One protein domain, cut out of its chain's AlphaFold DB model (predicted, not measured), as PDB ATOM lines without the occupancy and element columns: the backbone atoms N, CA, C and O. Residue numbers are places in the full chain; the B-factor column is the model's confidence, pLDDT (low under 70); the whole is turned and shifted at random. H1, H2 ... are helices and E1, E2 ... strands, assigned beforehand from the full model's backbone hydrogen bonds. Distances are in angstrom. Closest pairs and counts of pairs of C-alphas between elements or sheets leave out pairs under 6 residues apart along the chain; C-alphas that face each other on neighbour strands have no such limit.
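AT A GLANCE: This is residues 201 to 269 of the 280 residues of the protein "Hypothetical protein" of Symbiodinium sp. CCMP2592 (UniProt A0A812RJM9). A short helix, H2, sits near the middle and bridges two small strand hairpins, with the hairpin of E3 and E4 at its beginning and the hairpin of E1 and E2 packed on it through E2. Two further helices, H1 and H3, lie side by side at one end of an elongated shape, and the loop of the E1 and E2 hairpin, residues 208 to 214, reaches to the other end. The printed part has 69 residues, with named elements in the order E1, E2, H1, E3, E4, H2, H3; each of its two sheets is a pair of antiparallel strands, and the class is mixed, helices and strands. It is compact, with a radius of gyration of the C-alphas of 12.3 A, and spans 38 by 23 by 18 A.

IN THESE COORDINATES: E1 is residues 203 to 207, 12.9 A long, and begins at C-alpha 203 at (252.546, 239.387, 215.128). E2 is residues 215 to 219, 13.0 A long. H1 follows as residues 222 to 230, 12.2 A. E3 is residues 239 to 242, and E4 is residues 245 to 248. H2, residues 249 to 255, begins at C-alpha 249 at (247.036, 234.866, 217.669). H3, residues 259 to 267, is 12.2 A long and ends at C-alpha 267 at (239.768, 227.854, 204.448).

HOW THE PARTS SIT: E1 and E2 form a hairpin, antiparallel at 151 degrees, with N 218 and O 204 within hydrogen-bond range at 2.7 A. E3 and E4 form another, antiparallel at 152 degrees, with N 242 and O 245 at 2.8 A. H2 and E2 have 8 pairs of C-alphas within 8 A, the closest being those of Ala 217 and Leu 255, 5.3 A apart. The closest C-alphas of E3 and H2, those of Thr 239 and Leu 249, are 6.2 A apart. H1 and H3 touch, the closest C-alphas being those of Val 226 and Val 265 at 6.4 A; they run the same way at a shallow tilt of 17 degrees. H2 and H3 only just touch, only at the corner by their link, with 3 pairs of C-alphas within 8 A, the closest being those of Val 253 and Trp 262 at 6.9 A. H1 and H2 are apart, as are E2 and E3. In H1, H2 and H3 every O i to N i+4 pair is within hydrogen-bond range.

THE WHOLE: The two C-alphas farthest apart are those of Pro 211 and Ala 231, at 39.8 A. The printed part has no cut, and no link is long. The mean pLDDT of the printed part is 77.6; it is under 70 at residues 207 to 215, 235 to 237, 241 to 245 and 269.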
ATOM      1  N   GLU A 201     257.138 236.512 216.525       79.38
ATOM      2  CA  GLU A 201     257.608 236.164 215.181       79.38
ATOM      3  C   GLU A 201     256.489 236.272 214.139       79.38
ATOM      4  O   GLU A 201     256.751 236.525 212.967       79.38
ATOM      5  N   PHE A 202     255.232 236.115 214.565       81.94
ATOM      6  CA  PHE A 202     254.070 236.187 213.681       81.94
ATOM      7  C   PHE A 202     253.383 237.547 213.714       81.94
ATOM      8  O   PHE A 202     252.833 237.973 212.697       81.94
ATOM      9  N   VAL A 203     253.375 238.207 214.876       83.00
ATOM     10  CA  VAL A 203     252.546 239.387 215.128       83.00
ATOM     11  C   VAL A 203     253.357 240.517 215.750       83.00
ATOM     12  O   VAL A 203     253.872 240.401 216.865       83.00
ATOM     13  N   SER A 204     253.348 241.664 215.080       83.56
ATOM     14  CA  SER A 204     253.682 242.957 215.669       83.56
ATOM     15  C   SER A 204     252.390 243.653 216.096       83.56
ATOM     16  O   SER A 204     251.411 243.647 215.358       83.56
ATOM     17  N   ILE A 205     252.345 244.228 217.297       76.44
ATOM     18  CA  ILE A 205     251.200 245.043 217.726       76.44
ATOM     19  C   ILE A 205     251.652 246.489 217.808       76.44
ATOM     20  O   ILE A 205     252.581 246.820 218.545       76.44
ATOM     21  N   VAL A 206     250.975 247.333 217.036       74.62
ATOM     22  CA  VAL A 206     251.200 248.770 216.969       74.62
ATOM     23  C   VAL A 206     250.087 249.454 217.752       74.62
ATOM     24  O   VAL A 206     248.901 249.201 217.532       74.62
ATOM     25  N   ASN A 207     250.489 250.317 218.680       69.25
ATOM     26  CA  ASN A 207     249.582 251.260 219.313       69.25
ATOM     27  C   ASN A 207     249.577 252.524 218.463       69.25
ATOM     28  O   ASN A 207     250.588 253.222 218.414       69.25
ATOM     29  N   ASP A 208     248.457 252.805 217.807       57.69
ATOM     30  CA  ASP A 208     248.268 254.111 217.187       57.69
ATOM     31  C   ASP A 208     248.027 255.149 218.299       57.69
ATOM     32  O   ASP A 208     247.231 254.934 219.220       57.69
ATOM     33  N   ASP A 209     248.776 256.254 218.255       53.38
ATOM     34  CA  ASP A 209     248.717 257.317 219.259       53.38
ATOM     35  C   ASP A 209     247.319 257.977 219.335       53.38
ATOM     36  O   ASP A 209     246.593 258.080 218.349       53.38
ATOM     37  N   PHE A 210     246.977 258.438 220.548       45.66
ATOM     38  CA  PHE A 210     245.752 259.136 220.996       45.66
ATOM     39  C   PHE A 210     244.945 259.913 219.915       45.66
ATOM     40  O   PHE A 210     245.535 260.629 219.107       45.66
ATOM     41  N   PRO A 211     243.587 259.922 219.969       49.09
ATOM     42  CA  PRO A 211     242.768 259.805 221.183       49.09
ATOM     43  C   PRO A 211     242.031 258.471 221.356       49.09
ATOM     44  O   PRO A 211     241.290 258.307 222.322       49.09
ATOM     45  N   CYS A 212     242.243 257.520 220.453       50.81
ATOM     46  CA  CYS A 212     241.636 256.200 220.519       50.81
ATOM     47  C   CYS A 212     242.772 255.183 220.540       50.81
ATOM     48  O   CYS A 212     243.463 255.041 219.542       50.81
ATOM     49  N   LEU A 213     242.971 254.498 221.669       57.06
ATOM     50  CA  LEU A 213     243.900 253.370 221.792       57.06
ATOM     51  C   LEU A 213     243.381 252.195 220.945       57.06
ATOM     52  O   LEU A 213     242.836 251.229 221.475       57.06
ATOM     53  N   SER A 214     243.456 252.299 219.622       63.56
ATOM     54  CA  SER A 214     243.185 251.179 218.732       63.56
ATOM     55  C   SER A 214     244.438 250.322 218.652       63.56
ATOM     56  O   SER A 214     245.460 250.747 218.117       63.56
ATOM     57  N   LEU A 215     244.346 249.108 219.194       69.94
ATOM     58  CA  LEU A 215     245.347 248.069 218.986       69.94
ATOM     59  C   LEU A 215     245.248 247.601 217.538       69.94
ATOM     60  O   LEU A 215     244.247 246.994 217.148       69.94
ATOM     61  N   ARG A 216     246.285 247.868 216.748       76.06
ATOM     62  CA  ARG A 216     246.411 247.312 215.405       76.06
ATOM     63  C   ARG A 216     247.436 246.191 215.428       76.06
ATOM     64  O   ARG A 216     248.559 246.378 215.889       76.06
ATOM     65  N   ALA A 217     247.054 245.029 214.916       83.06
ATOM     66  CA  ALA A 217     247.990 243.936 214.697       83.06
ATOM     67  C   ALA A 217     248.545 243.999 213.268       83.06
ATOM     68  O   ALA A 217     247.823 244.259 212.310       83.06
ATOM     69  N   GLU A 218     249.829 243.737 213.116       86.25
ATOM     70  CA  GLU A 218     250.496 243.530 211.842       86.25
ATOM     71  C   GLU A 218     251.036 242.102 211.815       86.25
ATOM     72  O   GLU A 218     251.745 241.673 212.726       86.25
ATOM     73  N   ILE A 219     250.672 241.357 210.773       88.94
ATOM     74  CA  ILE A 219     251.116 239.978 210.580       88.94
ATOM     75  C   ILE A 219     252.326 239.992 209.652       88.94
ATOM     76  O   ILE A 219     252.191 240.354 208.482       88.94
ATOM     77  N   LEU A 220     253.488 239.600 210.179       84.75
ATOM     78  CA  LEU A 220     254.777 239.725 209.490       84.75
ATOM     79  C   LEU A 220     254.937 238.660 208.393       84.75
ATOM     80  O   LEU A 220     255.141 238.984 207.228       84.75
ATOM     81  N   GLU A 221     254.766 237.383 208.748       87.56
ATOM     82  CA  GLU A 221     255.008 236.234 207.863       87.56
ATOM     83  C   GLU A 221     253.727 235.413 207.666       87.56
ATOM     84  O   GLU A 221     253.511 234.364 208.277       87.56
ATOM     85  N   LYS A 222     252.837 235.922 206.807       91.31
ATOM     86  CA  LYS A 222     251.492 235.360 206.581       91.31
ATOM     87  C   LYS A 222     251.520 233.907 206.108       91.31
ATOM     88  O   LYS A 222     250.704 233.108 206.563       91.31
ATOM     89  N   ASP A 223     252.440 233.557 205.213       92.44
ATOM     90  CA  ASP A 223     252.529 232.202 204.659       92.44
ATOM     91  C   ASP A 223     252.999 231.193 205.706       92.44
ATOM     92  O   ASP A 223     252.378 230.144 205.873       92.44
ATOM     93  N   VAL A 224     254.023 231.559 206.482       91.50
ATOM     94  CA  VAL A 224     254.523 230.760 207.608       91.50
ATOM     95  C   VAL A 224     253.433 230.591 208.665       91.50
ATOM     96  O   VAL A 224     253.200 229.480 209.138       91.50
ATOM     97  N   LEU A 225     252.699 231.663 208.991       90.56
ATOM     98  CA  LEU A 225     251.554 231.598 209.897       90.56
ATOM     99  C   LEU A 225     250.508 230.601 209.388       90.56
ATOM    100  O   LEU A 225     250.121 229.690 210.113       90.56
ATOM    101  N   VAL A 226     250.054 230.735 208.141       91.12
ATOM    102  CA  VAL A 226     249.044 229.836 207.559       91.12
ATOM    103  C   VAL A 226     249.538 228.386 207.543       91.12
ATOM    104  O   VAL A 226     248.752 227.482 207.836       91.12
ATOM    105  N   ALA A 227     250.821 228.147 207.271       91.44
ATOM    106  CA  ALA A 227     251.407 226.813 207.314       91.44
ATOM    107  C   ALA A 227     251.469 226.235 208.735       91.44
ATOM    108  O   ALA A 227     251.050 225.094 208.948       91.44
ATOM    109  N   ALA A 228     251.879 227.031 209.726       89.50
ATOM    110  CA  ALA A 228     251.878 226.632 211.133       89.50
ATOM    111  C   ALA A 228     250.459 226.273 211.603       89.50
ATOM    112  O   ALA A 228     250.237 225.254 212.260       89.50
ATOM    113  N   LEU A 229     249.467 227.070 211.206       88.31
ATOM    114  CA  LEU A 229     248.059 226.807 211.490       88.31
ATOM    115  C   LEU A 229     247.556 225.527 210.827       88.31
ATOM    116  O   LEU A 229     246.842 224.744 211.456       88.31
ATOM    117  N   ALA A 230     247.954 225.274 209.582       88.62
ATOM    118  CA  ALA A 230     247.637 224.034 208.882       88.62
ATOM    119  C   ALA A 230     248.283 222.800 209.546       88.62
ATOM    120  O   ALA A 230     247.711 221.710 209.485       88.62
ATOM    121  N   ALA A 231     249.413 222.988 210.232       86.62
ATOM    122  CA  ALA A 231     250.076 222.012 211.096       86.62
ATOM    123  C   ALA A 231     249.475 221.906 212.515       86.62
ATOM    124  O   ALA A 231     250.087 221.326 213.412       86.62
ATOM    125  N   ALA A 232     248.267 222.437 212.726       82.75
ATOM    126  CA  ALA A 232     247.533 222.413 213.991       82.75
ATOM    127  C   ALA A 232     248.149 223.246 215.133       82.75
ATOM    128  O   ALA A 232     247.826 223.011 216.306       82.75
ATOM    129  N   LEU A 233     248.944 224.279 214.818       77.50
ATOM    130  CA  LEU A 233     249.230 225.347 215.778       77.50
ATOM    131  C   LEU A 233     247.901 225.930 216.289       77.50
ATOM    132  O   LEU A 233     247.079 226.454 215.532       77.50
ATOM    133  N   GLN A 234     247.670 225.838 217.597       71.31
ATOM    134  CA  GLN A 234     246.416 226.293 218.191       71.31
ATOM    135  C   GLN A 234     246.431 227.808 218.408       71.31
ATOM    136  O   GLN A 234     247.020 228.302 219.368       71.31
ATOM    137  N   LEU A 235     245.680 228.526 217.572       62.41
ATOM    138  CA  LEU A 235     245.498 229.986 217.606       62.41
ATOM    139  C   LEU A 235     245.197 230.577 218.992       62.41
ATOM    140  O   LEU A 235     245.608 231.693 219.292       62.41
ATOM    141  N   LYS A 236     244.462 229.841 219.836       61.53
ATOM    142  CA  LYS A 236     244.036 230.296 221.170       61.53
ATOM    143  C   LYS A 236     245.095 230.093 222.257       61.53
ATOM    144  O   LYS A 236     244.924 230.602 223.358       61.53
ATOM    145  N   ARG A 237     246.148 229.316 221.983       66.75
ATOM    146  CA  ARG A 237     247.205 229.004 222.958       66.75
ATOM    147  C   ARG A 237     248.398 229.938 222.861       66.75
ATOM    148  O   ARG A 237     249.093 230.091 223.856       66.75
ATOM    149  N   LEU A 238     248.616 230.538 221.693       72.25
ATOM    150  CA  LEU A 238     249.670 231.518 221.493       72.25
ATOM    151  C   LEU A 238     249.110 232.905 221.804       72.25
ATOM    152  O   LEU A 238     248.411 233.505 220.991       72.25
ATOM    153  N   THR A 239     249.361 233.365 223.022       70.69
ATOM    154  CA  THR A 239     248.845 234.621 223.566       70.69
ATOM    155  C   THR A 239     249.988 235.499 224.030       70.69
ATOM    156  O   THR A 239     250.929 235.017 224.663       70.69
ATOM    157  N   ARG A 240     249.878 236.801 223.783       72.44
ATOM    158  CA  ARG A 240     250.757 237.800 224.382       72.44
ATOM    159  C   ARG A 240     249.940 238.727 225.261       72.44
ATOM    160  O   ARG A 240     248.894 239.223 224.850       72.44
ATOM    161  N   ARG A 241     250.413 238.941 226.488       66.00
ATOM    162  CA  ARG A 241     249.832 239.944 227.377       66.00
ATOM    163  C   ARG A 241     250.348 241.324 227.006       66.00
ATOM    164  O   ARG A 241     251.552 241.519 226.863       66.00
ATOM    165  N   PHE A 242     249.422 242.258 226.891       62.62
ATOM    166  CA  PHE A 242     249.652 243.675 226.702       62.62
ATOM    167  C   PHE A 242     248.951 244.403 227.842       62.62
ATOM    168  O   PHE A 242     247.727 244.507 227.859       62.62
ATOM    169  N   TRP A 243     249.734 244.929 228.786       63.09
ATOM    170  CA  TRP A 243     249.209 245.629 229.959       63.09
ATOM    171  C   TRP A 243     248.248 244.723 230.752       63.09
ATOM    172  O   TRP A 243     248.706 243.786 231.391       63.09
ATOM    173  N   ASN A 244     246.933 244.958 230.670       58.62
ATOM    174  CA  ASN A 244     245.908 244.169 231.363       58.62
ATOM    175  C   ASN A 244     245.206 243.130 230.469       58.62
ATOM    176  O   ASN A 244     244.457 242.305 230.991       58.62
ATOM    177  N   ASP A 245     245.442 243.150 229.155       65.50
ATOM    178  CA  ASP A 245     244.730 242.314 228.188       65.50
ATOM    179  C   ASP A 245     245.648 241.238 227.602       65.50
ATOM    180  O   ASP A 245     246.845 241.443 227.410       65.50
ATOM    181  N   ALA A 246     245.100 240.061 227.305       72.69
ATOM    182  CA  ALA A 246     245.807 239.013 226.576       72.69
ATOM    183  C   ALA A 246     245.261 238.956 225.151       72.69
ATOM    184  O   ALA A 246     244.070 238.736 224.969       72.69
ATOM    185  N   VAL A 247     246.136 239.130 224.162       76.19
ATOM    186  CA  VAL A 247     245.784 238.999 222.747       76.19
ATOM    187  C   VAL A 247     246.300 237.657 222.253       76.19
ATOM    188  O   VAL A 247     247.503 237.390 222.245       76.19
ATOM    189  N   SER A 248     245.376 236.784 221.875       81.25
ATOM    190  CA  SER A 248     245.666 235.535 221.179       81.25
ATOM    191  C   SER A 248     246.031 235.783 219.719       81.25
ATOM    192  O   SER A 248     245.621 236.770 219.114       81.25
ATOM    193  N   LEU A 249     246.745 234.842 219.105       81.81
ATOM    194  CA  LEU A 249     247.036 234.866 217.669       81.81
ATOM    195  C   LEU A 249     245.747 234.916 216.833       81.81
ATOM    196  O   LEU A 249     245.702 235.529 215.774       81.81
ATOM    197  N   ALA A 250     244.675 234.308 217.340       82.88
ATOM    198  CA  ALA A 250     243.355 234.363 216.728       82.88
ATOM    199  C   ALA A 250     242.777 235.793 216.710       82.88
ATOM    200  O   ALA A 250     242.295 236.248 215.674       82.88
ATOM    201  N   GLU A 251     242.860 236.506 217.836       83.19
ATOM    202  CA  GLU A 251     242.455 237.914 217.931       83.19
ATOM    203  C   GLU A 251     243.373 238.811 217.104       83.19
ATOM    204  O   GLU A 251     242.882 239.698 216.418       83.19
ATOM    205  N   ALA A 252     244.679 238.544 217.084       85.25
ATOM    206  CA  ALA A 252     245.633 239.279 216.259       85.25
ATOM    207  C   ALA A 252     245.306 239.205 214.762       85.25
ATOM    208  O   ALA A 252     245.349 240.221 214.072       85.25
ATOM    209  N   VAL A 253     244.928 238.027 214.251       86.31
ATOM    210  CA  VAL A 253     244.491 237.890 212.852       86.31
ATOM    211  C   VAL A 253     243.263 238.765 212.584       86.31
ATOM    212  O   VAL A 253     243.229 239.457 211.569       86.31
ATOM    213  N   VAL A 254     242.287 238.806 213.497       84.94
ATOM    214  CA  VAL A 254     241.097 239.666 213.358       84.94
ATOM    215  C   VAL A 254     241.469 241.151 213.419       84.94
ATOM    216  O   VAL A 254     241.049 241.926 212.561       84.94
ATOM    217  N   LEU A 255     242.295 241.544 214.392       84.50
ATOM    218  CA  LEU A 255     242.765 242.919 214.592       84.50
ATOM    219  C   LEU A 255     243.644 243.426 213.444       84.50
ATOM    220  O   LEU A 255     243.789 244.635 213.280       84.50
ATOM    221  N   SER A 256     244.220 242.531 212.637       87.06
ATOM    222  CA  SER A 256     245.010 242.934 211.473       87.06
ATOM    223  C   SER A 256     244.181 243.566 210.357       87.06
ATOM    224  O   SER A 256     244.715 244.319 209.541       87.06
ATOM    225  N   GLY A 257     242.876 243.267 210.308       84.06
ATOM    226  CA  GLY A 257     241.990 243.705 209.229       84.06
ATOM    227  C   GLY A 257     242.328 243.106 207.858       84.06
ATOM    228  O   GLY A 257     241.784 243.555 206.849       84.06
ATOM    229  N   ASP A 258     243.213 242.107 207.792       88.62
ATOM    230  CA  ASP A 258     243.625 241.470 206.545       88.62
ATOM    231  C   ASP A 258     242.589 240.433 206.082       88.62
ATOM    232  O   ASP A 258     242.540 239.295 206.558       88.62
ATOM    233  N   ALA A 259     241.754 240.840 205.126       87.75
ATOM    234  CA  ALA A 259     240.702 239.995 204.574       87.75
ATOM    235  C   ALA A 259     241.239 238.761 203.826       87.75
ATOM    236  O   ALA A 259     240.593 237.713 203.858       87.75
ATOM    237  N   GLU A 260     242.398 238.860 203.167       90.50
ATOM    238  CA  GLU A 260     242.985 237.744 202.417       90.50
ATOM    239  C   GLU A 260     243.519 236.682 203.380       90.50
ATOM    240  O   GLU A 260     243.184 235.500 203.268       90.50
ATOM    241  N   LEU A 261     244.291 237.111 204.381       89.31
ATOM    242  CA  LEU A 261     244.765 236.225 205.437       89.31
ATOM    243  C   LEU A 261     243.590 235.562 206.159       89.31
ATOM    244  O   LEU A 261     243.606 234.353 206.391       89.31
ATOM    245  N   TRP A 262     242.547 236.332 206.470       85.38
ATOM    246  CA  TRP A 262     241.348 235.808 207.111       85.38
ATOM    247  C   TRP A 262     240.678 234.707 206.282       85.38
ATOM    248  O   TRP A 262     240.388 233.634 206.811       85.38
ATOM    249  N   GLN A 263     240.493 234.922 204.977       86.50
ATOM    250  CA  GLN A 263     239.942 233.904 204.077       86.50
ATOM    251  C   GLN A 263     240.807 232.639 204.045       86.50
ATOM    252  O   GLN A 263     240.274 231.528 204.109       86.50
ATOM    253  N   ARG A 264     242.137 232.791 204.000       89.00
ATOM    254  CA  ARG A 264     243.075 231.660 204.037       89.00
ATOM    255  C   ARG A 264     242.944 230.864 205.335       89.00
ATOM    256  O   ARG A 264     242.831 229.643 205.279       89.00
ATOM    257  N   VAL A 265     242.886 231.537 206.487       85.50
ATOM    258  CA  VAL A 265     242.713 230.900 207.805       85.50
ATOM    259  C   VAL A 265     241.356 230.200 207.920       85.50
ATOM    260  O   VAL A 265     241.292 229.067 208.396       85.50
ATOM    261  N   GLN A 266     240.273 230.820 207.443       81.81
ATOM    262  CA  GLN A 266     238.949 230.188 207.402       81.81
ATOM    263  C   GLN A 266     238.939 228.931 206.519       81.81
ATOM    264  O   GLN A 266     238.360 227.909 206.895       81.81
ATOM    265  N   GLY A 267     239.628 228.978 205.375       81.44
ATOM    266  CA  GLY A 267     239.768 227.854 204.448       81.44
ATOM    267  C   GLY A 267     240.494 226.636 205.032       81.44
ATOM    268  O   GLY A 267     240.333 225.526 204.527       81.44
ATOM    269  N   LEU A 268     241.242 226.798 206.130       78.19
ATOM    270  CA  LEU A 268     241.898 225.686 206.825       78.19
ATOM    271  C   LEU A 268     240.921 224.793 207.612       78.19
ATOM    272  O   LEU A 268     241.349 223.751 208.103       78.19
ATOM    273  N   GLN A 269     239.636 225.163 207.725       66.62
ATOM    274  CA  GLN A 269     238.613 224.429 208.495       66.62
ATOM    275  C   GLN A 269     239.047 224.122 209.938       66.62
ATOM    276  O   GLN A 269     238.674 223.102 210.521       66.62
TER     277      GLN A 269